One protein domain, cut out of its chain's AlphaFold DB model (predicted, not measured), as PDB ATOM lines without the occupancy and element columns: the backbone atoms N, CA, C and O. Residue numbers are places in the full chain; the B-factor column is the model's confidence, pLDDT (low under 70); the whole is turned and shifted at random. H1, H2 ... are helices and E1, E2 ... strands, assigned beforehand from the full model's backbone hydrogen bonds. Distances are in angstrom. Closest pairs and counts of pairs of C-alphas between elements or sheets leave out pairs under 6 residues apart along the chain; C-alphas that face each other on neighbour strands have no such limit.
ATOM      1  N   TYR A 633     215.218 169.739 208.514       76.38
ATOM      2  CA  TYR A 633     216.494 169.057 208.670       76.38
ATOM      3  C   TYR A 633     217.676 170.016 208.462       76.38
ATOM      4  O   TYR A 633     218.542 170.107 209.331       76.38
ATOM      5  N   MET A 634     217.663 170.805 207.384       78.12
ATOM      6  CA  MET A 634     218.692 171.809 207.100       78.12
ATOM      7  C   MET A 634     218.811 172.861 208.217       78.12
ATOM      8  O   MET A 634     219.910 173.105 208.714       78.12
ATOM      9  N   LYS A 635     217.692 173.458 208.657       77.88
ATOM     10  CA  LYS A 635     217.682 174.464 209.737       77.88
ATOM     11  C   LYS A 635     218.258 173.910 211.042       77.88
ATOM     12  O   LYS A 635     219.016 174.602 211.719       77.88
ATOM     13  N   ARG A 636     217.922 172.660 211.390       75.25
ATOM     14  CA  ARG A 636     218.459 171.987 212.583       75.25
ATOM     15  C   ARG A 636     219.964 171.773 212.486       75.25
ATOM     16  O   ARG A 636     220.661 172.091 213.442       75.25
ATOM     17  N   LEU A 637     220.461 171.292 211.347       77.25
ATOM     18  CA  LEU A 637     221.893 171.070 211.132       77.25
ATOM     19  C   LEU A 637     222.720 172.354 211.291       77.25
ATOM     20  O   LEU A 637     223.695 172.355 212.038       77.25
ATOM     21  N   ILE A 638     222.309 173.449 210.642       80.12
ATOM     22  CA  ILE A 638     223.016 174.743 210.698       80.12
ATOM     23  C   ILE A 638     223.037 175.315 212.128       80.12
ATOM     24  O   ILE A 638     224.000 175.955 212.546       80.12
ATOM     25  N   GLY A 639     221.986 175.066 212.916       75.19
ATOM     26  CA  GLY A 639     221.887 175.540 214.298       75.19
ATOM     27  C   GLY A 639     222.737 174.773 215.322       75.19
ATOM     28  O   GLY A 639     222.864 175.233 216.459       75.19
ATOM     29  N   MET A 640     223.304 173.615 214.967       77.62
ATOM     30  CA  MET A 640     224.010 172.735 215.905       77.62
ATOM     31  C   MET A 640     225.536 172.904 215.849       77.62
ATOM     32  O   MET A 640     226.127 173.168 214.804       77.62
ATOM     33  N   VAL A 641     226.188 172.697 216.998       80.19
ATOM     34  CA  VAL A 641     227.653 172.616 217.122       80.19
ATOM     35  C   VAL A 641     228.018 171.175 217.458       80.19
ATOM     36  O   VAL A 641     227.553 170.646 218.468       80.19
ATOM     37  N   GLY A 642     228.806 170.533 216.601       80.88
ATOM     38  CA  GLY A 642     229.356 169.205 216.851       80.88
ATOM     39  C   GLY A 642     230.735 169.289 217.502       80.88
ATOM     40  O   GLY A 642     231.398 170.316 217.411       80.88
ATOM     41  N   SER A 643     231.180 168.203 218.133       82.81
ATOM     42  CA  SER A 643     232.547 168.060 218.643       82.81
ATOM     43  C   SER A 643     233.188 166.779 218.122       82.81
ATOM     44  O   SER A 643     232.508 165.766 217.930       82.81
ATOM     45  N   PHE A 644     234.493 166.823 217.880       86.31
ATOM     46  CA  PHE A 644     235.272 165.725 217.321       86.31
ATOM     47  C   PHE A 644     236.537 165.463 218.143       86.31
ATOM     48  O   PHE A 644     237.091 166.366 218.775       86.31
ATOM     49  N   GLU A 645     236.993 164.214 218.118       85.12
ATOM     50  CA  GLU A 645     238.225 163.767 218.756       85.12
ATOM     51  C   GLU A 645     239.003 162.854 217.802       85.12
ATOM     52  O   GLU A 645     238.483 161.881 217.264       85.12
ATOM     53  N   CYS A 646     240.266 163.188 217.556       83.62
ATOM     54  CA  CYS A 646     241.140 162.451 216.651       83.62
ATOM     55  C   CYS A 646     242.342 161.918 217.422       83.62
ATOM     56  O   CYS A 646     243.156 162.696 217.919       83.62
ATOM     57  N   GLU A 647     242.476 160.597 217.483       81.38
ATOM     58  CA  GLU A 647     243.646 159.933 218.052       81.38
ATOM     59  C   GLU A 647     244.605 159.503 216.935       81.38
ATOM     60  O   GLU A 647     244.272 158.698 216.060       81.38
ATOM     61  N   VAL A 648     245.822 160.044 216.973       79.25
ATOM     62  CA  VAL A 648     246.858 159.805 215.968       79.25
ATOM     63  C   VAL A 648     247.962 158.936 216.582       79.25
ATOM     64  O   VAL A 648     248.663 159.394 217.490       79.25
ATOM     65  N   PRO A 649     248.136 157.678 216.135       71.94
ATOM     66  CA  PRO A 649     249.225 156.826 216.601       71.94
ATOM     67  C   PRO A 649     250.577 157.329 216.075       71.94
ATOM     68  O   PRO A 649     250.676 157.789 214.941       71.94
ATOM     69  N   SER A 650     251.632 157.211 216.885       67.19
ATOM     70  CA  SER A 650     252.991 157.594 216.476       67.19
ATOM     71  C   SER A 650     253.568 156.628 215.430       67.19
ATOM     72  O   SER A 650     253.607 155.418 215.657       67.19
ATOM     73  N   LEU A 651     254.076 157.171 214.316       62.47
ATOM     74  CA  LEU A 651     254.762 156.417 213.253       62.47
ATOM     75  C   LEU A 651     256.108 155.822 213.700       62.47
ATOM     76  O   LEU A 651     256.533 154.792 213.182       62.47
ATOM     77  N   THR A 652     256.777 156.449 214.669       57.47
ATOM     78  CA  THR A 652     258.128 156.091 215.135       57.47
ATOM     79  C   THR A 652     258.125 155.228 216.404       57.47
ATOM     80  O   THR A 652     259.186 154.896 216.932       57.47
ATOM     81  N   GLY A 653     256.941 154.808 216.870       57.44
ATOM     82  CA  GLY A 653     256.746 154.085 218.127       57.44
ATOM     83  C   GLY A 653     256.730 155.036 219.329       57.44
ATOM     84  O   GLY A 653     257.751 155.586 219.733       57.44
ATOM     85  N   GLY A 654     255.556 155.224 219.938       65.06
ATOM     86  CA  GLY A 654     255.349 156.188 221.021       65.06
ATOM     87  C   GLY A 654     253.886 156.289 221.456       65.06
ATOM     88  O   GLY A 654     253.040 155.550 220.960       65.06
ATOM     89  N   GLU A 655     253.601 157.191 222.401       68.62
ATOM     90  CA  GLU A 655     252.229 157.494 222.842       68.62
ATOM     91  C   GLU A 655     251.448 158.185 221.719       68.62
ATOM     92  O   GLU A 655     252.021 158.967 220.955       68.62
ATOM     93  N   SER A 656     250.151 157.891 221.617       76.00
ATOM     94  CA  SER A 656     249.261 158.552 220.668       76.00
ATOM     95  C   SER A 656     249.076 160.028 221.020       76.00
ATOM     96  O   SER A 656     249.150 160.444 222.180       76.00
ATOM     97  N   VAL A 657     248.862 160.839 219.987       79.50
ATOM     98  CA  VAL A 657     248.535 162.256 220.121       79.50
ATOM     99  C   VAL A 657     247.048 162.443 219.870       79.50
ATOM    100  O   VAL A 657     246.554 162.079 218.806       79.50
ATOM    101  N   THR A 658     246.353 163.052 220.826       80.94
ATOM    102  CA  THR A 658     244.913 163.307 220.721       80.94
ATOM    103  C   THR A 658     244.636 164.778 220.438       80.94
ATOM    104  O   THR A 658     245.063 165.651 221.201       80.94
ATOM    105  N   PHE A 659     243.895 165.043 219.363       83.88
ATOM    106  CA  PHE A 659     243.329 166.348 219.024       83.88
ATOM    107  C   PHE A 659     241.834 166.372 219.332       83.88
ATOM    108  O   PHE A 659     241.135 165.395 219.087       83.88
ATOM    109  N   GLN A 660     241.346 167.499 219.838       86.19
ATOM    110  CA  GLN A 660     239.938 167.730 220.144       86.19
ATOM    111  C   GLN A 660     239.512 169.090 219.604       86.19
ATOM    112  O   GLN A 660     240.279 170.057 219.697       86.19
ATOM    113  N   GLY A 661     238.289 169.180 219.090       85.19
ATOM    114  CA  GLY A 661     237.712 170.459 218.707       85.19
ATOM    115  C   GLY A 661     236.226 170.419 218.398       85.19
ATOM    116  O   GLY A 661     235.600 169.361 218.428       85.19
ATOM    117  N   ASP A 662     235.672 171.588 218.094       86.50
ATOM    118  CA  ASP A 662     234.271 171.757 217.724       86.50
ATOM    119  C   ASP A 662     234.138 172.043 216.224       86.50
ATOM    120  O   ASP A 662     235.071 172.505 215.570       86.50
ATOM    121  N   PHE A 663     232.967 171.796 215.644       87.88
ATOM    122  CA  PHE A 663     232.653 172.193 214.276       87.88
ATOM    123  C   PHE A 663     231.219 172.706 214.164       87.88
ATOM    124  O   PHE A 663     230.328 172.308 214.917       87.88
ATOM    125  N   LYS A 664     230.995 173.611 213.212       88.38
ATOM    126  CA  LYS A 664     229.671 174.135 212.863       88.38
ATOM    127  C   LYS A 664     229.398 173.935 211.384       88.38
ATOM    128  O   LYS A 664     230.312 174.060 210.574       88.38
ATOM    129  N   ILE A 665     228.138 173.680 211.062       87.25
ATOM    130  CA  ILE A 665     227.636 173.650 209.688       87.25
ATOM    131  C   ILE A 665     227.193 175.069 209.336       87.25
ATOM    132  O   ILE A 665     226.427 175.675 210.082       87.25
ATOM    133  N   LEU A 666     227.708 175.613 208.238       83.81
ATOM    134  CA  LEU A 666     227.431 176.989 207.822       83.81
ATOM    135  C   LEU A 666     226.240 177.042 206.864       83.81
ATOM    136  O   LEU A 666     225.278 177.773 207.096       83.81
ATOM    137  N   SER A 667     226.297 176.243 205.803       82.62
ATOM    138  CA  SER A 667     225.287 176.182 204.748       82.62
ATOM    139  C   SER A 667     225.442 174.895 203.935       82.62
ATOM    140  O   SER A 667     226.279 174.045 204.231       82.62
ATOM    141  N   ILE A 668     224.635 174.748 202.889       84.75
ATOM    142  CA  ILE A 668     224.893 173.782 201.817       84.75
ATOM    143  C   ILE A 668     225.920 174.419 200.875       84.75
ATOM    144  O   ILE A 668     225.770 175.589 200.516       84.75
ATOM    145  N   GLU A 669     226.963 173.675 200.510       83.75
ATOM    146  CA  GLU A 669     227.991 174.144 199.576       83.75
ATOM    147  C   GLU A 669     227.369 174.367 198.189       83.75
ATOM    148  O   GLU A 669     226.483 173.620 197.753       83.75
ATOM    149  N   GLN A 670     227.813 175.406 197.483       79.50
ATOM    150  CA  GLN A 670     227.217 175.788 196.207       79.50
ATOM    151  C   GLN A 670     227.292 174.635 195.189       79.50
ATOM    152  O   GLN A 670     228.362 174.094 194.926       79.50
ATOM    153  N   GLY A 671     226.150 174.268 194.593       78.31
ATOM    154  CA  GLY A 671     226.057 173.168 193.622       78.31
ATOM    155  C   GLY A 671     226.006 171.758 194.229       78.31
ATOM    156  O   GLY A 671     225.863 170.789 193.486       78.31
ATOM    157  N   SER A 672     226.055 171.626 195.559       84.44
ATOM    158  CA  SER A 672     226.035 170.331 196.260       84.44
ATOM    159  C   SER A 672     224.657 169.947 196.818       84.44
ATOM    160  O   SER A 672     224.539 169.024 197.626       84.44
ATOM    161  N   TRP A 673     223.587 170.618 196.376       83.19
ATOM    162  CA  TRP A 673     222.222 170.373 196.859       83.19
ATOM    163  C   TRP A 673     221.765 168.923 196.675       83.19
ATOM    164  O   TRP A 673     221.164 168.342 197.576       83.19
ATOM    165  N   TYR A 674     222.057 168.313 195.525       81.31
ATOM    166  CA  TYR A 674     221.660 166.927 195.268       81.31
ATOM    167  C   TYR A 674     222.422 165.933 196.155       81.31
ATOM    168  O   TYR A 674     221.822 164.968 196.626       81.31
ATOM    169  N   THR A 675     223.694 166.206 196.465       82.88
ATOM    170  CA  THR A 675     224.479 165.436 197.443       82.88
ATOM    171  C   THR A 675     223.838 165.519 198.827       82.88
ATOM    172  O   THR A 675     223.598 164.491 199.461       82.88
ATOM    173  N   PHE A 676     223.455 166.727 199.256       85.12
ATOM    174  CA  PHE A 676     222.730 166.937 200.509       85.12
ATOM    175  C   PHE A 676     221.381 166.209 200.535       85.12
ATOM    176  O   PHE A 676     221.045 165.546 201.516       85.12
ATOM    177  N   GLN A 677     220.619 166.272 199.445       82.00
ATOM    178  CA  GLN A 677     219.332 165.593 199.334       82.00
ATOM    179  C   GLN A 677     219.474 164.068 199.436       82.00
ATOM    180  O   GLN A 677     218.699 163.429 200.151       82.00
ATOM    181  N   SER A 678     220.443 163.475 198.735       80.06
ATOM    182  CA  SER A 678     220.713 162.037 198.813       80.06
ATOM    183  C   SER A 678     221.152 161.622 200.216       80.06
ATOM    184  O   SER A 678     220.673 160.612 200.731       80.06
ATOM    185  N   ALA A 679     221.995 162.429 200.868       77.38
ATOM    186  CA  ALA A 679     222.410 162.195 202.244       77.38
ATOM    187  C   ALA A 679     221.217 162.266 203.217       77.38
ATOM    188  O   ALA A 679     221.053 161.378 204.052       77.38
ATOM    189  N   PHE A 680     220.335 163.260 203.070       78.25
ATOM    190  CA  PHE A 680     219.093 163.370 203.841       78.25
ATOM    191  C   PHE A 680     218.192 162.138 203.675       78.25
ATOM    192  O   PHE A 680     217.692 161.612 204.667       78.25
ATOM    193  N   GLN A 681     218.007 161.645 202.446       75.38
ATOM    194  CA  GLN A 681     217.184 160.458 202.185       75.38
ATOM    195  C   GLN A 681     217.771 159.198 202.830       75.38
ATOM    196  O   GLN A 681     217.052 158.461 203.504       75.38
ATOM    197  N   TRP A 682     219.082 158.989 202.690       72.88
ATOM    198  CA  TRP A 682     219.783 157.864 203.308       72.88
ATOM    199  C   TRP A 682     219.725 157.913 204.846       72.88
ATOM    200  O   TRP A 682     219.463 156.899 205.497       72.88
ATOM    201  N   MET A 683     219.898 159.099 205.441       67.88
ATOM    202  CA  MET A 683     219.782 159.300 206.892       67.88
ATOM    203  C   MET A 683     218.338 159.142 207.392       67.88
ATOM    204  O   MET A 683     218.108 158.583 208.463       67.88
ATOM    205  N   GLY A 684     217.350 159.568 206.602       65.62
ATOM    206  CA  GLY A 684     215.933 159.408 206.928       65.62
ATOM    207  C   GLY A 684     215.500 157.943 207.041       65.62
ATOM    208  O   GLY A 684     214.702 157.601 207.918       65.62
ATOM    209  N   GLU A 685     216.051 157.060 206.204       64.31
ATOM    210  CA  GLU A 685     215.799 155.615 206.273       64.31
ATOM    211  C   GLU A 685     216.484 154.960 207.482       64.31
ATOM    212  O   GLU A 685     215.862 154.139 208.161       64.31
ATOM    213  N   SER A 686     217.721 155.355 207.803       61.09
ATOM    214  CA  SER A 686     218.497 154.771 208.908       61.09
ATOM    215  C   SER A 686     218.061 155.243 210.305       61.09
ATOM    216  O   SER A 686     218.300 154.551 211.295       61.09
ATOM    217  N   GLN A 687     217.373 156.386 210.411       67.00
ATOM    218  CA  GLN A 687     216.977 156.999 211.691       67.00
ATOM    219  C   GLN A 687     215.494 156.815 212.047       67.00
ATOM    220  O   GLN A 687     215.039 157.302 213.087       67.00
ATOM    221  N   LYS A 688     214.720 156.105 211.219       67.25
ATOM    222  CA  LYS A 688     213.271 155.921 211.402       67.25
ATOM    223  C   LYS A 688     212.913 155.250 212.736       67.25
ATOM    224  O   LYS A 688     211.964 155.672 213.394       67.25
ATOM    225  N   GLU A 689     213.701 154.262 213.157       66.69
ATOM    226  CA  GLU A 689     213.542 153.554 214.437       66.69
ATOM    227  C   GLU A 689     213.917 154.444 215.636       66.69
ATOM    228  O   GLU A 689     213.201 154.487 216.635       66.69
ATOM    229  N   LEU A 690     214.984 155.243 215.511       69.44
ATOM    230  CA  LEU A 690     215.402 156.199 216.544       69.44
ATOM    231  C   LEU A 690     214.375 157.323 216.736       69.44
ATOM    232  O   LEU A 690     214.150 157.761 217.861       69.44
ATOM    233  N   LYS A 691     213.726 157.779 215.655       68.31
ATOM    234  CA  LYS A 691     212.666 158.802 215.702       68.31
ATOM    235  C   LYS A 691     211.420 158.302 216.439       68.31
ATOM    236  O   LYS A 691     210.830 159.059 217.206       68.31
ATOM    237  N   GLN A 692     211.071 157.024 216.282       74.44
ATOM    238  CA  GLN A 692     210.009 156.385 217.068       74.44
ATOM    239  C   GLN A 692     210.380 156.303 218.557       74.44
ATOM    240  O   GLN A 692     209.576 156.704 219.398       74.44
ATOM    241  N   GLU A 693     211.610 155.882 218.882       76.62
ATOM    242  CA  GLU A 693     212.121 155.867 220.265       76.62
ATOM    243  C   GLU A 693     212.110 157.283 220.885       76.62
ATOM    244  O   GLU A 693     211.702 157.463 222.033       76.62
ATOM    245  N   TYR A 694     212.491 158.311 220.118       73.56
ATOM    246  CA  TYR A 694     212.452 159.712 220.547       73.56
ATOM    247  C   TYR A 694     211.032 160.189 220.882       73.56
ATOM    248  O   TYR A 694     210.810 160.756 221.955       73.56
ATOM    249  N   ASP A 695     210.060 159.946 219.998       74.56
ATOM    250  CA  ASP A 695     208.667 160.358 220.203       74.56
ATOM    251  C   ASP A 695     208.023 159.633 221.398       74.56
ATOM    252  O   ASP A 695     207.233 160.223 222.144       74.56
ATOM    253  N   GLU A 696     208.385 158.369 221.630       79.56
ATOM    254  CA  GLU A 696     207.969 157.612 222.812       79.56
ATOM    255  C   GLU A 696     208.571 158.182 224.102       79.56
ATOM    256  O   GLU A 696     207.839 158.410 225.069       79.56
ATOM    257  N   LEU A 697     209.872 158.491 224.113       78.00
ATOM    258  CA  LEU A 697     210.545 159.110 225.259       78.00
ATOM    259  C   LEU A 697     209.989 160.509 225.561       78.00
ATOM    260  O   LEU A 697     209.757 160.843 226.726       78.00
ATOM    261  N   LYS A 698     209.677 161.304 224.530       75.12
ATOM    262  CA  LYS A 698     209.071 162.637 224.672       75.12
ATOM    263  C   LYS A 698     207.630 162.581 225.188       75.12
ATOM    264  O   LYS A 698     207.202 163.500 225.877       75.12
ATOM    265  N   LYS A 699     206.889 161.497 224.926       79.44
ATOM    266  CA  LYS A 699     205.572 161.229 225.542       79.44
ATOM    267  C   LYS A 699     205.672 160.707 226.977       79.44
ATOM    268  O   LYS A 699     204.742 160.909 227.758       79.44
ATOM    269  N   GLN A 700     206.757 160.017 227.326       75.12
ATOM    270  CA  GLN A 700     207.006 159.540 228.690       75.12
ATOM    271  C   GLN A 700     207.477 160.669 229.615       75.12
ATOM    272  O   GLN A 700     207.096 160.690 230.783       75.12
ATOM    273  N   TYR A 701     208.235 161.638 229.096       73.25
ATOM    274  CA  TYR A 701     208.824 162.728 229.879       73.25
ATOM    275  C   TYR A 701     207.802 163.546 230.709       73.25
ATOM    276  O   TYR A 701     208.000 163.662 231.919       73.25
ATOM    277  N   PRO A 702     206.661 164.022 230.158       73.50
ATOM    278  CA  PRO A 702     205.644 164.740 230.934       73.50
ATOM    279  C   PRO A 702     204.981 163.862 232.002       73.50
ATOM    280  O   PRO A 702     204.734 164.319 233.113       73.50
ATOM    281  N   LYS A 703     204.754 162.577 231.695       73.88
ATOM    282  CA  LYS A 703     204.116 161.625 232.617       73.88
ATOM    283  C   LYS A 703     204.970 161.352 233.857       73.88
ATOM    284  O   LYS A 703     204.433 161.132 234.935       73.88
ATOM    285  N   VAL A 704     206.297 161.373 233.712       65.75
ATOM    286  CA  VAL A 704     207.231 161.206 234.838       65.75
ATOM    287  C   VAL A 704     207.291 162.473 235.703       65.75
ATOM    288  O   VAL A 704     207.400 162.368 236.923       65.75
ATOM    289  N   ILE A 705     207.143 163.660 235.102       65.38
ATOM    290  CA  ILE A 705     207.056 164.939 235.831       65.38
ATOM    291  C   ILE A 705     205.778 165.006 236.681       65.38
ATOM    292  O   ILE A 705     205.847 165.388 237.849       65.38
ATOM    293  N   GLU A 706     204.634 164.577 236.138       68.19
ATOM    294  CA  GLU A 706     203.355 164.515 236.869       68.19
ATOM    295  C   GLU A 706     203.400 163.564 238.078       68.19
ATOM    296  O   GLU A 706     202.692 163.776 239.058       68.19
ATOM    297  N   SER A 707     204.269 162.549 238.045       64.19
ATOM    298  CA  SER A 707     204.452 161.583 239.138       64.19
ATOM    299  C   SER A 707     205.413 162.027 240.257       64.19
ATOM    300  O   SER A 707     205.722 161.223 241.131       64.19
ATOM    301  N   GLY A 708     205.878 163.284 240.252       55.03
ATOM    302  CA  GLY A 708     206.727 163.864 241.303       55.03
ATOM    303  C   GLY A 708     208.204 163.977 240.904       55.03
ATOM    304  O   GLY A 708     208.870 162.982 240.607       55.03
ATOM    305  N   VAL A 709     208.722 165.213 240.908       60.66
ATOM    306  CA  VAL A 709     210.045 165.585 240.368       60.66
ATOM    307  C   VAL A 709     211.202 165.180 241.290       60.66
ATOM    308  O   VAL A 709     212.218 164.683 240.803       60.66
ATOM    309  N   GLU A 710     211.056 165.345 242.610       57.03
ATOM    310  CA  GLU A 710     212.111 165.007 243.579       57.03
ATOM    311  C   GLU A 710     212.415 163.497 243.621       57.03
ATOM    312  O   GLU A 710     213.581 163.108 243.659       57.03
ATOM    313  N   GLU A 711     211.387 162.643 243.565       60.19
ATOM    314  CA  GLU A 711     211.534 161.180 243.679       60.19
ATOM    315  C   GLU A 711     212.025 160.514 242.385       60.19
ATOM    316  O   GLU A 711     212.628 159.441 242.425       60.19
ATOM    317  N   ASN A 712     211.815 161.146 241.225       65.50
ATOM    318  CA  ASN A 712     212.149 160.573 239.916       65.50
ATOM    319  C   ASN A 712     213.321 161.269 239.210       65.50
ATOM    320  O   ASN A 712     213.544 161.036 238.020       65.50
ATOM    321  N   ARG A 713     214.105 162.086 239.924       67.62
ATOM    322  CA  ARG A 713     215.206 162.887 239.362       67.62
ATOM    323  C   ARG A 713     216.208 162.062 238.546       67.62
ATOM    324  O   ARG A 713     216.545 162.436 237.430       67.62
ATOM    325  N   GLU A 714     216.595 160.884 239.036       71.12
ATOM    326  CA  GLU A 714     217.524 159.990 238.328       71.12
ATOM    327  C   GLU A 714     216.911 159.384 237.047       71.12
ATOM    328  O   GLU A 714     217.608 159.166 236.055       71.12
ATOM    329  N   LYS A 715     215.593 159.132 237.032       73.31
ATOM    330  CA  LYS A 715     214.879 158.672 235.828       73.31
ATOM    331  C   LYS A 715     214.734 159.801 234.810       73.31
ATOM    332  O   LYS A 715     214.929 159.555 233.624       73.31
ATOM    333  N   LEU A 716     214.434 161.019 235.261       73.75
ATOM    334  CA  LEU A 716     214.375 162.212 234.412       73.75
ATOM    335  C   LEU A 716     215.740 162.524 233.791       73.75
ATOM    336  O   LEU A 716     215.806 162.778 232.592       73.75
ATOM    337  N   ASP A 717     216.827 162.412 234.558       75.19
ATOM    338  CA  ASP A 717     218.189 162.583 234.043       75.19
ATOM    339  C   ASP A 717     218.553 161.501 233.020       75.19
ATOM    340  O   ASP A 717     219.120 161.820 231.976       75.19
ATOM    341  N   LYS A 718     218.161 160.238 233.244       78.19
ATOM    342  CA  LYS A 718     218.352 159.154 232.261       78.19
ATOM    343  C   LYS A 718     217.545 159.373 230.982       78.19
ATOM    344  O   LYS A 718     218.091 159.181 229.896       78.19
ATOM    345  N   ILE A 719     216.282 159.801 231.082       77.56
ATOM    346  CA  ILE A 719     215.458 160.126 229.906       77.56
ATOM    347  C   ILE A 719     216.068 161.317 229.159       77.56
ATOM    348  O   ILE A 719     216.241 161.231 227.950       77.56
ATOM    349  N   ASN A 720     216.491 162.378 229.851       74.12
ATOM    350  CA  ASN A 720     217.139 163.538 229.233       74.12
ATOM    351  C   ASN A 720     218.478 163.197 228.570       74.12
ATOM    352  O   ASN A 720     218.749 163.650 227.459       74.12
ATOM    353  N   GLN A 721     219.316 162.384 229.214       76.38
ATOM    354  CA  GLN A 721     220.557 161.898 228.612       76.38
ATOM    355  C   GLN A 721     220.269 161.057 227.367       76.38
ATOM    356  O   GLN A 721     220.928 161.234 226.344       76.38
ATOM    357  N   ARG A 722     219.259 160.179 227.417       79.19
ATOM    358  CA  ARG A 722     218.873 159.347 226.275       79.19
ATOM    359  C   ARG A 722     218.289 160.177 225.132       79.19
ATOM    360  O   ARG A 722     218.691 159.959 223.996       79.19
ATOM    361  N   ILE A 723     217.445 161.166 225.432       74.44
ATOM    362  CA  ILE A 723     216.925 162.158 224.480       74.44
ATOM    363  C   ILE A 723     218.086 162.885 223.798       74.44
ATOM    364  O   ILE A 723     218.144 162.867 222.577       74.44
ATOM    365  N   ARG A 724     219.072 163.410 224.542       68.06
ATOM    366  CA  ARG A 724     220.246 164.088 223.951       68.06
ATOM    367  C   ARG A 724     221.089 163.171 223.061       68.06
ATOM    368  O   ARG A 724     221.547 163.582 221.998       68.06
ATOM    369  N   VAL A 725     221.304 161.922 223.478       70.31
ATOM    370  CA  VAL A 725     222.042 160.928 222.677       70.31
ATOM    371  C   VAL A 725     221.282 160.583 221.397       70.31
ATOM    372  O   VAL A 725     221.900 160.437 220.343       70.31
ATOM    373  N   ILE A 726     219.959 160.456 221.476       70.25
ATOM    374  CA  ILE A 726     219.102 160.184 220.324       70.25
ATOM    375  C   ILE A 726     219.022 161.412 219.406       70.25
ATOM    376  O   ILE A 726     219.167 161.246 218.204       70.25
ATOM    377  N   GLU A 727     218.908 162.637 219.927       65.19
ATOM    378  CA  GLU A 727     218.923 163.884 219.141       65.19
ATOM    379  C   GLU A 727     220.212 164.027 218.329       65.19
ATOM    380  O   GLU A 727     220.155 164.290 217.127       65.19
ATOM    381  N   ASN A 728     221.368 163.751 218.937       63.62
ATOM    382  CA  ASN A 728     222.657 163.779 218.238       63.62
ATOM    383  C   ASN A 728     222.782 162.689 217.157       63.62
ATOM    384  O   ASN A 728     223.484 162.889 216.164       63.62
ATOM    385  N   LYS A 729     222.103 161.547 217.330       65.25
ATOM    386  CA  LYS A 729     222.076 160.449 216.348       65.25
ATOM    387  C   LYS A 729     221.040 160.655 215.238       65.25
ATOM    388  O   LYS A 729     221.314 160.284 214.108       65.25
ATOM    389  N   ILE A 730     219.892 161.262 215.541       64.50
ATOM    390  CA  ILE A 730     218.819 161.591 214.587       64.50
ATOM    391  C   ILE A 730     219.187 162.803 213.727       64.50
ATOM    392  O   ILE A 730     218.698 162.945 212.617       64.50
ATOM    393  N   CYS A 731     220.036 163.715 214.195       61.31
ATOM    394  CA  CYS A 731     220.386 164.876 213.376       61.31
ATOM    395  C   CYS A 731     221.451 164.569 212.308       61.31
ATOM    396  O   CYS A 731     221.754 165.445 211.515       61.31
ATOM    397  N   GLY A 732     222.035 163.364 212.248       68.44
ATOM    398  CA  GLY A 732     223.140 163.044 211.320       68.44
ATOM    399  C   GLY A 732     224.491 163.677 211.701       68.44
ATOM    400  O   GLY A 732     225.512 163.407 211.078       68.44
ATOM    401  N   MET A 733     224.529 164.466 212.782       75.12
ATOM    402  CA  MET A 733     225.737 165.130 213.283       75.12
ATOM    403  C   MET A 733     226.832 164.131 213.679       75.12
ATOM    404  O   MET A 733     228.017 164.410 213.527       75.12
ATOM    405  N   ASN A 734     226.446 162.949 214.166       74.81
ATOM    406  CA  ASN A 734     227.395 161.890 214.497       74.81
ATOM    407  C   ASN A 734     228.069 161.290 213.251       74.81
ATOM    408  O   ASN A 734     229.242 160.938 213.311       74.81
ATOM    409  N   ASP A 735     227.358 161.200 212.128       78.06
ATOM    410  CA  ASP A 735     227.924 160.679 210.880       78.06
ATOM    411  C   ASP A 735     228.892 161.700 210.267       78.06
ATOM    412  O   ASP A 735     230.011 161.344 209.897       78.06
ATOM    413  N   ILE A 736     228.521 162.987 210.302       83.69
ATOM    414  CA  ILE A 736     229.402 164.105 209.928       83.69
ATOM    415  C   ILE A 736     230.650 164.125 210.824       83.69
ATOM    416  O   ILE A 736     231.766 164.197 210.318       83.69
ATOM    417  N   LYS A 737     230.484 163.973 212.145       86.06
ATOM    418  CA  LYS A 737     231.594 163.844 213.101       86.06
ATOM    419  C   LYS A 737     232.533 162.700 212.717       86.06
ATOM    420  O   LYS A 737     233.734 162.918 212.614       86.06
ATOM    421  N   ILE A 738     232.001 161.498 212.484       84.12
ATOM    422  CA  ILE A 738     232.804 160.326 212.104       84.12
ATOM    423  C   ILE A 738     233.553 160.584 210.790       84.12
ATOM    424  O   ILE A 738     234.693 160.144 210.643       84.12
ATOM    425  N   SER A 739     232.933 161.284 209.837       85.38
ATOM    426  CA  SER A 739     233.565 161.675 208.574       85.38
ATOM    427  C   SER A 739     234.748 162.624 208.799       85.38
ATOM    428  O   SER A 739     235.855 162.339 208.338       85.38
ATOM    429  N   ILE A 740     234.557 163.673 209.610       86.75
ATOM    430  CA  ILE A 740     235.619 164.604 210.023       86.75
ATOM    431  C   ILE A 740     236.752 163.846 210.720       86.75
ATOM    432  O   ILE A 740     237.905 163.966 210.313       86.75
ATOM    433  N   GLU A 741     236.436 163.027 211.729       87.69
ATOM    434  CA  GLU A 741     237.432 162.274 212.498       87.69
ATOM    435  C   GLU A 741     238.240 161.338 211.605       87.69
ATOM    436  O   GLU A 741     239.464 161.295 211.711       87.69
ATOM    437  N   LYS A 742     237.585 160.618 210.688       86.25
ATOM    438  CA  LYS A 742     238.259 159.730 209.735       86.25
ATOM    439  C   LYS A 742     239.161 160.497 208.775       86.25
ATOM    440  O   LYS A 742     240.309 160.087 208.621       86.25
ATOM    441  N   SER A 743     238.660 161.567 208.155       86.06
ATOM    442  CA  SER A 743     239.418 162.375 207.190       86.06
ATOM    443  C   SER A 743     240.641 162.999 207.860       86.06
ATOM    444  O   SER A 743     241.780 162.717 207.485       86.06
ATOM    445  N   VAL A 744     240.423 163.744 208.945       85.69
ATOM    446  CA  VAL A 744     241.488 164.418 209.692       85.69
ATOM    447  C   VAL A 744     242.504 163.411 210.233       85.69
ATOM    448  O   VAL A 744     243.707 163.610 210.079       85.69
ATOM    449  N   THR A 745     242.057 162.286 210.801       84.88
ATOM    450  CA  THR A 745     242.970 161.239 211.288       84.88
ATOM    451  C   THR A 745     243.763 160.591 210.152       84.88
ATOM    452  O   THR A 745     244.930 160.260 210.351       84.88
ATOM    453  N   ALA A 746     243.169 160.384 208.972       82.50
ATOM    454  CA  ALA A 746     243.865 159.799 207.826       82.50
ATOM    455  C   ALA A 746     245.026 160.685 207.361       82.50
ATOM    456  O   ALA A 746     246.127 160.171 207.162       82.50
ATOM    457  N   TYR A 747     244.810 162.001 207.278       80.88
ATOM    458  CA  TYR A 747     245.870 162.951 206.947       80.88
ATOM    459  C   TYR A 747     246.902 163.066 208.076       80.88
ATOM    460  O   TYR A 747     248.094 162.897 207.833       80.88
ATOM    461  N   LEU A 748     246.479 163.243 209.332       80.25
ATOM    462  CA  LEU A 748     247.411 163.390 210.457       80.25
ATOM    463  C   LEU A 748     248.261 162.134 210.721       80.25
ATOM    464  O   LEU A 748     249.390 162.263 211.183       80.25
ATOM    465  N   LYS A 749     247.776 160.929 210.389       76.81
ATOM    466  CA  LYS A 749     248.555 159.676 210.471       76.81
ATOM    467  C   LYS A 749     249.776 159.643 209.557       76.81
ATOM    468  O   LYS A 749     250.644 158.802 209.764       76.81
ATOM    469  N   THR A 750     249.832 160.503 208.544       75.25
ATOM    470  CA  THR A 750     250.990 160.605 207.645       75.25
ATOM    471  C   THR A 750     252.085 161.529 208.188       75.25
ATOM    472  O   THR A 750     253.211 161.474 207.701       75.25
ATOM    473  N   ALA A 751     251.791 162.307 209.238       69.00
ATOM    474  CA  ALA A 751     252.741 163.194 209.900       69.00
ATOM    475  C   ALA A 751     253.539 162.470 210.997       69.00
ATOM    476  O   ALA A 751     252.998 161.648 211.743       69.00
ATOM    477  N   ASP A 752     254.818 162.823 211.161       67.81
ATOM    478  CA  ASP A 752     255.604 162.362 212.311       67.81
ATOM    479  C   ASP A 752     255.058 162.971 213.619       67.81
ATOM    480  O   ASP A 752     254.690 164.146 213.696       67.81
ATOM    481  N   SER A 753     255.050 162.177 214.688       64.69
ATOM    482  CA  SER A 753     254.566 162.573 216.013       64.69
ATOM    483  C   SER A 753     255.330 163.761 216.619       64.69
ATOM    484  O   SER A 753     254.757 164.515 217.406       64.69
ATOM    485  N   GLU A 754     256.590 163.980 216.223       64.31
ATOM    486  CA  GLU A 754     257.378 165.158 216.620       64.31
ATOM    487  C   GLU A 754     256.934 166.458 215.926       64.31
ATOM    488  O   GLU A 754     257.109 167.537 216.495       64.31
ATOM    489  N   LEU A 755     256.323 166.381 214.737       65.81
ATOM    490  CA  LEU A 755     255.712 167.539 214.075       65.81
ATOM    491  C   LEU A 755     254.341 167.876 214.666       65.81
ATOM    492  O   LEU A 755     253.970 169.040 214.747       65.81
ATOM    493  N   LEU A 756     253.614 166.875 215.169       69.75
ATOM    494  CA  LEU A 756     252.321 167.074 215.837       69.75
ATOM    495  C   LEU A 756     252.458 167.686 217.247       69.75
ATOM    496  O   LEU A 756     251.469 168.102 217.859       69.75
ATOM    497  N   ARG A 757     253.688 167.783 217.772       68.19
ATOM    498  CA  ARG A 757     254.022 168.573 218.962       68.19
ATOM    499  C   ARG A 757     254.134 170.050 218.581       68.19
ATOM    500  O   ARG A 757     255.202 170.525 218.199       68.19
ATOM    501  N   TYR A 758     253.039 170.798 218.717       63.72
ATOM    502  CA  TYR A 758     253.071 172.247 218.504       63.72
ATOM    503  C   TYR A 758     254.047 172.912 219.497       63.72
ATOM    504  O   TYR A 758     253.969 172.710 220.709       63.72
ATOM    505  N   LYS A 759     255.013 173.673 218.968       60.91
ATOM    506  CA  LYS A 759     256.066 174.361 219.744       60.91
ATOM    507  C   LYS A 759     255.728 175.834 220.006       60.91
ATOM    508  O   LYS A 759     256.299 176.435 220.912       60.91
ATOM    509  N   ASP A 760     254.796 176.389 219.231       62.25
ATOM    510  CA  ASP A 760     254.330 177.775 219.275       62.25
ATOM    511  C   ASP A 760     252.878 177.893 218.749       62.25
ATOM    512  O   ASP A 760     252.306 176.924 218.244       62.25
ATOM    513  N   ILE A 761     252.273 179.080 218.900       63.06
ATOM    514  CA  ILE A 761     250.875 179.367 218.519       63.06
ATOM    515  C   ILE A 761     250.678 179.350 216.992       63.06
ATOM    516  O   ILE A 761     249.648 178.877 216.522       63.06
ATOM    517  N   LYS A 762     251.673 179.787 216.208       70.56
ATOM    518  CA  LYS A 762     251.574 179.828 214.737       70.56
ATOM    519  C   LYS A 762     251.500 178.425 214.136       70.56
ATOM    520  O   LYS A 762     250.761 178.189 213.183       70.56
ATOM    521  N   HIS A 763     252.229 177.480 214.721       71.50
ATOM    522  CA  HIS A 763     252.177 176.079 214.329       71.50
ATOM    523  C   HIS A 763     250.786 175.472 214.596       71.50
ATOM    524  O   HIS A 763     250.260 174.747 213.755       71.50
ATOM    525  N   LEU A 764     250.137 175.825 215.714       73.75
ATOM    526  CA  LEU A 764     248.762 175.396 216.000       73.75
ATOM    527  C   LEU A 764     247.749 175.974 214.995       73.75
ATOM    528  O   LEU A 764     246.866 175.245 214.546       73.75
ATOM    529  N   ASP A 765     247.887 177.246 214.613       76.31
ATOM    530  CA  ASP A 765     247.015 177.879 213.613       76.31
ATOM    531  C   ASP A 765     247.161 177.236 212.225       76.31
ATOM    532  O   ASP A 765     246.164 177.021 211.534       76.31
ATOM    533  N   THR A 766     248.385 176.850 211.853       78.19
ATOM    534  CA  THR A 766     248.677 176.144 210.593       78.19
ATOM    535  C   THR A 766     248.028 174.758 210.577       78.19
ATOM    536  O   THR A 766     247.319 174.403 209.635       78.19
ATOM    537  N   ILE A 767     248.184 173.992 211.666       79.44
ATOM    538  CA  ILE A 767     247.528 172.685 211.830       79.44
ATOM    539  C   ILE A 767     246.002 172.845 211.769       79.44
ATOM    540  O   ILE A 767     245.332 172.097 211.060       79.44
ATOM    541  N   LYS A 768     245.441 173.848 212.454       82.44
ATOM    542  CA  LYS A 768     244.001 174.134 212.434       82.44
ATOM    543  C   LYS A 768     243.495 174.470 211.028       82.44
ATOM    544  O   LYS A 768     242.428 173.989 210.657       82.44
ATOM    545  N   HIS A 769     244.224 175.281 210.260       83.88
ATOM    546  CA  HIS A 769     243.848 175.650 208.893       83.88
ATOM    547  C   HIS A 769     243.697 174.412 208.000       83.88
ATOM    548  O   HIS A 769     242.644 174.217 207.393       83.88
ATOM    549  N   HIS A 770     244.698 173.531 208.000       82.69
ATOM    550  CA  HIS A 770     244.654 172.309 207.201       82.69
ATOM    551  C   HIS A 770     243.645 171.284 207.729       82.69
ATOM    552  O   HIS A 770     242.918 170.697 206.933       82.69
ATOM    553  N   MET A 771     243.506 171.128 209.053       85.12
ATOM    554  CA  MET A 771     242.439 170.301 209.636       85.12
ATOM    555  C   MET A 771     241.056 170.762 209.173       85.12
ATOM    556  O   MET A 771     240.216 169.931 208.837       85.12
ATOM    557  N   ASN A 772     240.825 172.077 209.129       87.12
ATOM    558  CA  ASN A 772     239.573 172.645 208.645       87.12
ATOM    559  C   ASN A 772     239.356 172.349 207.156       87.12
ATOM    560  O   ASN A 772     238.263 171.949 206.772       87.12
ATOM    561  N   GLN A 773     240.399 172.485 206.334       86.56
ATOM    562  CA  GLN A 773     240.335 172.172 204.908       86.56
ATOM    563  C   GLN A 773     240.002 170.691 204.658       86.56
ATOM    564  O   GLN A 773     239.049 170.398 203.943       86.56
ATOM    565  N   TRP A 774     240.720 169.756 205.285       89.00
ATOM    566  CA  TRP A 774     240.493 168.314 205.105       89.00
ATOM    567  C   TRP A 774     239.124 167.856 205.606       89.00
ATOM    568  O   TRP A 774     238.490 166.972 205.020       89.00
ATOM    569  N   ALA A 775     238.665 168.445 206.712       87.19
ATOM    570  CA  ALA A 775     237.328 168.209 207.228       87.19
ATOM    571  C   ALA A 775     236.268 168.737 206.254       87.19
ATOM    572  O   ALA A 775     235.335 168.007 205.922       87.19
ATOM    573  N   ARG A 776     236.433 169.971 205.761       88.31
ATOM    574  CA  ARG A 776     235.517 170.605 204.809       88.31
ATOM    575  C   ARG A 776     235.413 169.814 203.511       88.31
ATOM    576  O   ARG A 776     234.303 169.479 203.119       88.31
ATOM    577  N   GLU A 777     236.534 169.461 202.886       87.06
ATOM    578  CA  GLU A 777     236.557 168.677 201.641       87.06
ATOM    579  C   GLU A 777     235.781 167.360 201.796       87.06
ATOM    580  O   GLU A 777     234.899 167.060 200.991       87.06
ATOM    581  N   SER A 778     236.028 166.620 202.883       87.44
ATOM    582  CA  SER A 778     235.349 165.341 203.122       87.44
ATOM    583  C   SER A 778     233.850 165.490 203.398       87.44
ATOM    584  O   SER A 778     233.069 164.620 203.008       87.44
ATOM    585  N   VAL A 779     233.437 166.543 204.108       87.12
ATOM    586  CA  VAL A 779     232.023 166.759 204.448       87.12
ATOM    587  C   VAL A 779     231.236 167.314 203.260       87.12
ATOM    588  O   VAL A 779     230.102 166.885 203.038       87.12
ATOM    589  N   VAL A 780     231.841 168.179 202.443       87.19
ATOM    590  CA  VAL A 780     231.260 168.638 201.174       87.19
ATOM    591  C   VAL A 780     231.056 167.458 200.225       87.19
ATOM    592  O   VAL A 780     229.969 167.301 199.674       87.19
ATOM    593  N   GLU A 781     232.053 166.586 200.068       86.19
ATOM    594  CA  GLU A 781     231.959 165.439 199.158       86.19
ATOM    595  C   GLU A 781     230.876 164.433 199.586       86.19
ATOM    596  O   GLU A 781     230.106 163.956 198.755       86.19
ATOM    597  N   GLN A 782     230.789 164.117 200.883       83.06
ATOM    598  CA  GLN A 782     229.885 163.072 201.384       83.06
ATOM    599  C   GLN A 782     228.468 163.570 201.688       83.06
ATOM    600  O   GLN A 782     227.513 162.806 201.558       83.06
ATOM    601  N   TYR A 783     228.323 164.830 202.106       85.62
ATOM    602  CA  TYR A 783     227.056 165.377 202.605       85.62
ATOM    603  C   TYR A 783     226.622 166.664 201.896       85.62
ATOM    604  O   TYR A 783     225.512 167.133 202.135       85.62
ATOM    605  N   GLY A 784     227.459 167.256 201.040       85.06
ATOM    606  CA  GLY A 784     227.169 168.527 200.367       85.06
ATOM    607  C   GLY A 784     227.107 169.739 201.300       85.06
ATOM    608  O   GLY A 784     226.560 170.774 200.923       85.06
ATOM    609  N   LEU A 785     227.623 169.611 202.523       87.75
ATOM    610  CA  LEU A 785     227.542 170.628 203.569       87.75
ATOM    611  C   LEU A 785     228.860 171.384 203.696       87.75
ATOM    612  O   LEU A 785     229.925 170.772 203.715       87.75
ATOM    613  N   ASP A 786     228.768 172.700 203.861       87.31
ATOM    614  CA  ASP A 786     229.907 173.536 204.214       87.31
ATOM    615  C   ASP A 786     230.064 173.605 205.738       87.31
ATOM    616  O   ASP A 786     229.090 173.806 206.477       87.31
ATOM    617  N   ILE A 787     231.293 173.429 206.222       89.38
ATOM    618  CA  ILE A 787     231.601 173.360 207.651       89.38
ATOM    619  C   ILE A 787     232.811 174.204 208.023       89.38
ATOM    620  O   ILE A 787     233.689 174.487 207.212       89.38
ATOM    621  N   ASN A 788     232.879 174.546 209.306       89.25
ATOM    622  CA  ASN A 788     234.023 175.218 209.892       89.25
ATOM    623  C   ASN A 788     234.381 174.606 211.248       89.25
ATOM    624  O   ASN A 788     233.534 174.535 212.143       89.25
ATOM    625  N   ILE A 789     235.642 174.212 211.412       86.00
ATOM    626  CA  ILE A 789     236.217 173.772 212.682       86.00
ATOM    627  C   ILE A 789     236.537 174.988 213.561       86.00
ATOM    628  O   ILE A 789     237.291 175.897 213.200       86.00
ATOM    629  N   ILE A 790     235.995 174.977 214.774       79.62
ATOM    630  CA  ILE A 790     236.128 176.019 215.785       79.62
ATOM    631  C   ILE A 790     236.778 175.393 217.023       79.62
ATOM    632  O   ILE A 790     236.400 174.308 217.429       79.62
ATOM    633  N   HIS A 791     237.753 176.083 217.620       77.69
ATOM    634  CA  HIS A 791     238.540 175.613 218.775       77.69
ATOM    635  C   HIS A 791     239.236 174.262 218.548       77.69
ATOM    636  O   HIS A 791     238.648 173.211 218.737       77.69
ATOM    637  N   VAL A 792     240.525 174.279 218.202       82.38
ATOM    638  CA  VAL A 792     241.344 173.057 218.120       82.38
ATOM    639  C   VAL A 792     242.329 173.049 219.275       82.38
ATOM    640  O   VAL A 792     243.015 174.041 219.520       82.38
ATOM    641  N   SER A 793     242.408 171.928 219.982       79.25
ATOM    642  CA  SER A 793     243.362 171.713 221.065       79.25
ATOM    643  C   SER A 793     243.980 170.320 220.973       79.25
ATOM    644  O   SER A 793     243.362 169.386 220.468       79.25
ATOM    645  N   ARG A 794     245.216 170.176 221.458       81.25
ATOM    646  CA  ARG A 794     245.909 168.884 221.559       81.25
ATOM    647  C   ARG A 794     246.178 168.570 223.023       81.25
ATOM    648  O   ARG A 794     246.733 169.398 223.753       81.25
ATOM    649  N   LEU A 795     245.815 167.359 223.428       78.25
ATOM    650  CA  LEU A 795     246.093 166.847 224.761       78.25
ATOM    651  C   LEU A 795     247.578 166.487 224.918       78.25
ATOM    652  O   LEU A 795     248.220 165.984 223.997       78.25
ATOM    653  N   ARG A 796     248.125 166.743 226.113       70.00
ATOM    654  CA  ARG A 796     249.502 166.358 226.472       70.00
ATOM    655  C   ARG A 796     249.613 164.849 226.663       70.00
ATOM    656  O   ARG A 796     248.735 164.260 227.299       70.00
ATOM    657  N   THR A 797     250.724 164.263 226.222       72.44
ATOM    658  CA  THR A 797     251.000 162.830 226.433       72.44
ATOM    659  C   THR A 797     251.456 162.550 227.880       72.44
ATOM    660  O   THR A 797     251.819 163.474 228.617       72.44
ATOM    661  N   GLU A 798     251.437 161.295 228.340       69.94
ATOM    662  CA  GLU A 798     251.853 160.944 229.713       69.94
ATOM    663  C   GLU A 798     253.357 161.138 229.947       69.94
ATOM    664  O   GLU A 798     253.779 161.629 231.002       69.94
ATOM    665  N   LYS A 799     254.185 160.849 228.939       66.00
ATOM    666  CA  LYS A 799     255.623 161.170 228.962       66.00
ATOM    667  C   LYS A 799     255.895 162.669 229.100       66.00
ATOM    668  O   LYS A 799     256.805 163.058 229.826       66.00
ATOM    669  N   GLU A 800     255.110 163.518 228.440       69.12
ATOM    670  CA  GLU A 800     255.244 164.978 228.558       69.12
ATOM    671  C   GLU A 800     254.849 165.459 229.962       69.12
ATOM    672  O   GLU A 800     255.573 166.250 230.569       69.12
ATOM    673  N   LYS A 801     253.751 164.926 230.520       72.56
ATOM    674  CA  LYS A 801     253.326 165.224 231.900       72.56
ATOM    675  C   LYS A 801     254.406 164.841 232.921       72.56
ATOM    676  O   LYS A 801     254.768 165.654 233.767       72.56
TER     677      LYS A 801
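What this domain is: This is residues 633 to 801 of the 941 residues of an uncharacterized protein of Moorea sp. SIO1F2 (UniProt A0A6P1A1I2). Look first for a strongly twisted sheet of three strands, with two helices, H5 and H6, crossed over one of its faces. Beside this body H3 and H4 make a helical hairpin, an arm whose tip sticks out with residues 706 to 711, of which 706 belongs to H3, and H2 bridges the body and H3. The 169 printed residues hold seven named helices and three named strands, in the order H1 E1 E2 H2 H3 H4 H5 H6 E3 H7; the sheet runs E1 E2 E3, antiparallel, and the class is mixed, helices and strands. The whole is loose, with a radius of gyration of the C-alphas of 19.5 A and spans of 57 by 45 by 25 A.

How they stand to each other: Start at the inner strand E2, residues 657 to 668, which bends by 52 degrees at residue 665. With edge strand E1, residues 641 to 648, it forms an antiparallel hairpin; find N 644 and O 661 at 2.8 A, within hydrogen-bond range. The other edge strand, E3, residues 785 to 794, is antiparallel to E2, with N 664 and O 788 at 2.9 A; it bends by 59 degrees at residue 791. H5, residues 733 to 748, and H6, residues 761 to 783, are on the same face, giving two layers, helices on one face of a sheet. They touch at C-alphas 740 and 775, their closest, 4.9 A apart, at a steep tilt of 54 degrees, opposite ways. H6 has a height over the sheet of 6.1 A and runs along the strands, at 21 degrees to E3 on the local plane. H1, residues 633 to 639, is on the sheet, over E2, at a height of 7.6 A. H2, residues 673 to 686, only grazes the sheet; its residues 675 to 679 touch H6, with the closest C-alphas, 676 and 783, 5.1 A apart. H3, residues 688 to 706, and H4, residues 713 to 730, form a helical hairpin, at a shallow tilt of 24 degrees, opposite ways, with closest C-alphas 694 and 723 at 6.4 A. H7, residues 798 to 801, is not on the sheet. Every O i to N i+4 pair is within hydrogen-bond range in H1, H2, H4, H5 and H6; H3 has 13 of 15, and H7 is too short for such a pair.

Where its parts are: Find C-alpha 633 at (216.494, 169.057, 208.670), where H1 begins. E2 runs 32.0 A to C-alpha 668 at (224.893, 173.782, 201.817); E1 measures 23.1 A and E3 25.8 A. H6 measures 31.9 A, H3 28.6 A, H4 25.1 A, H5 21.9 A and H2 20.1 A. H7 ends at C-alpha 801, (253.326, 165.224, 231.900).

The domain as a whole: The two C-alphas farthest apart, of Thr 652 and Glu 706, are 59.5 A apart. The printed part has no cut, and its long link is H5 to H6, residues 749 to 760. Mean pLDDT of the printed part is 76.2; look for values under 70 in 46 residues, among them 704 to 713 and 751 to 761.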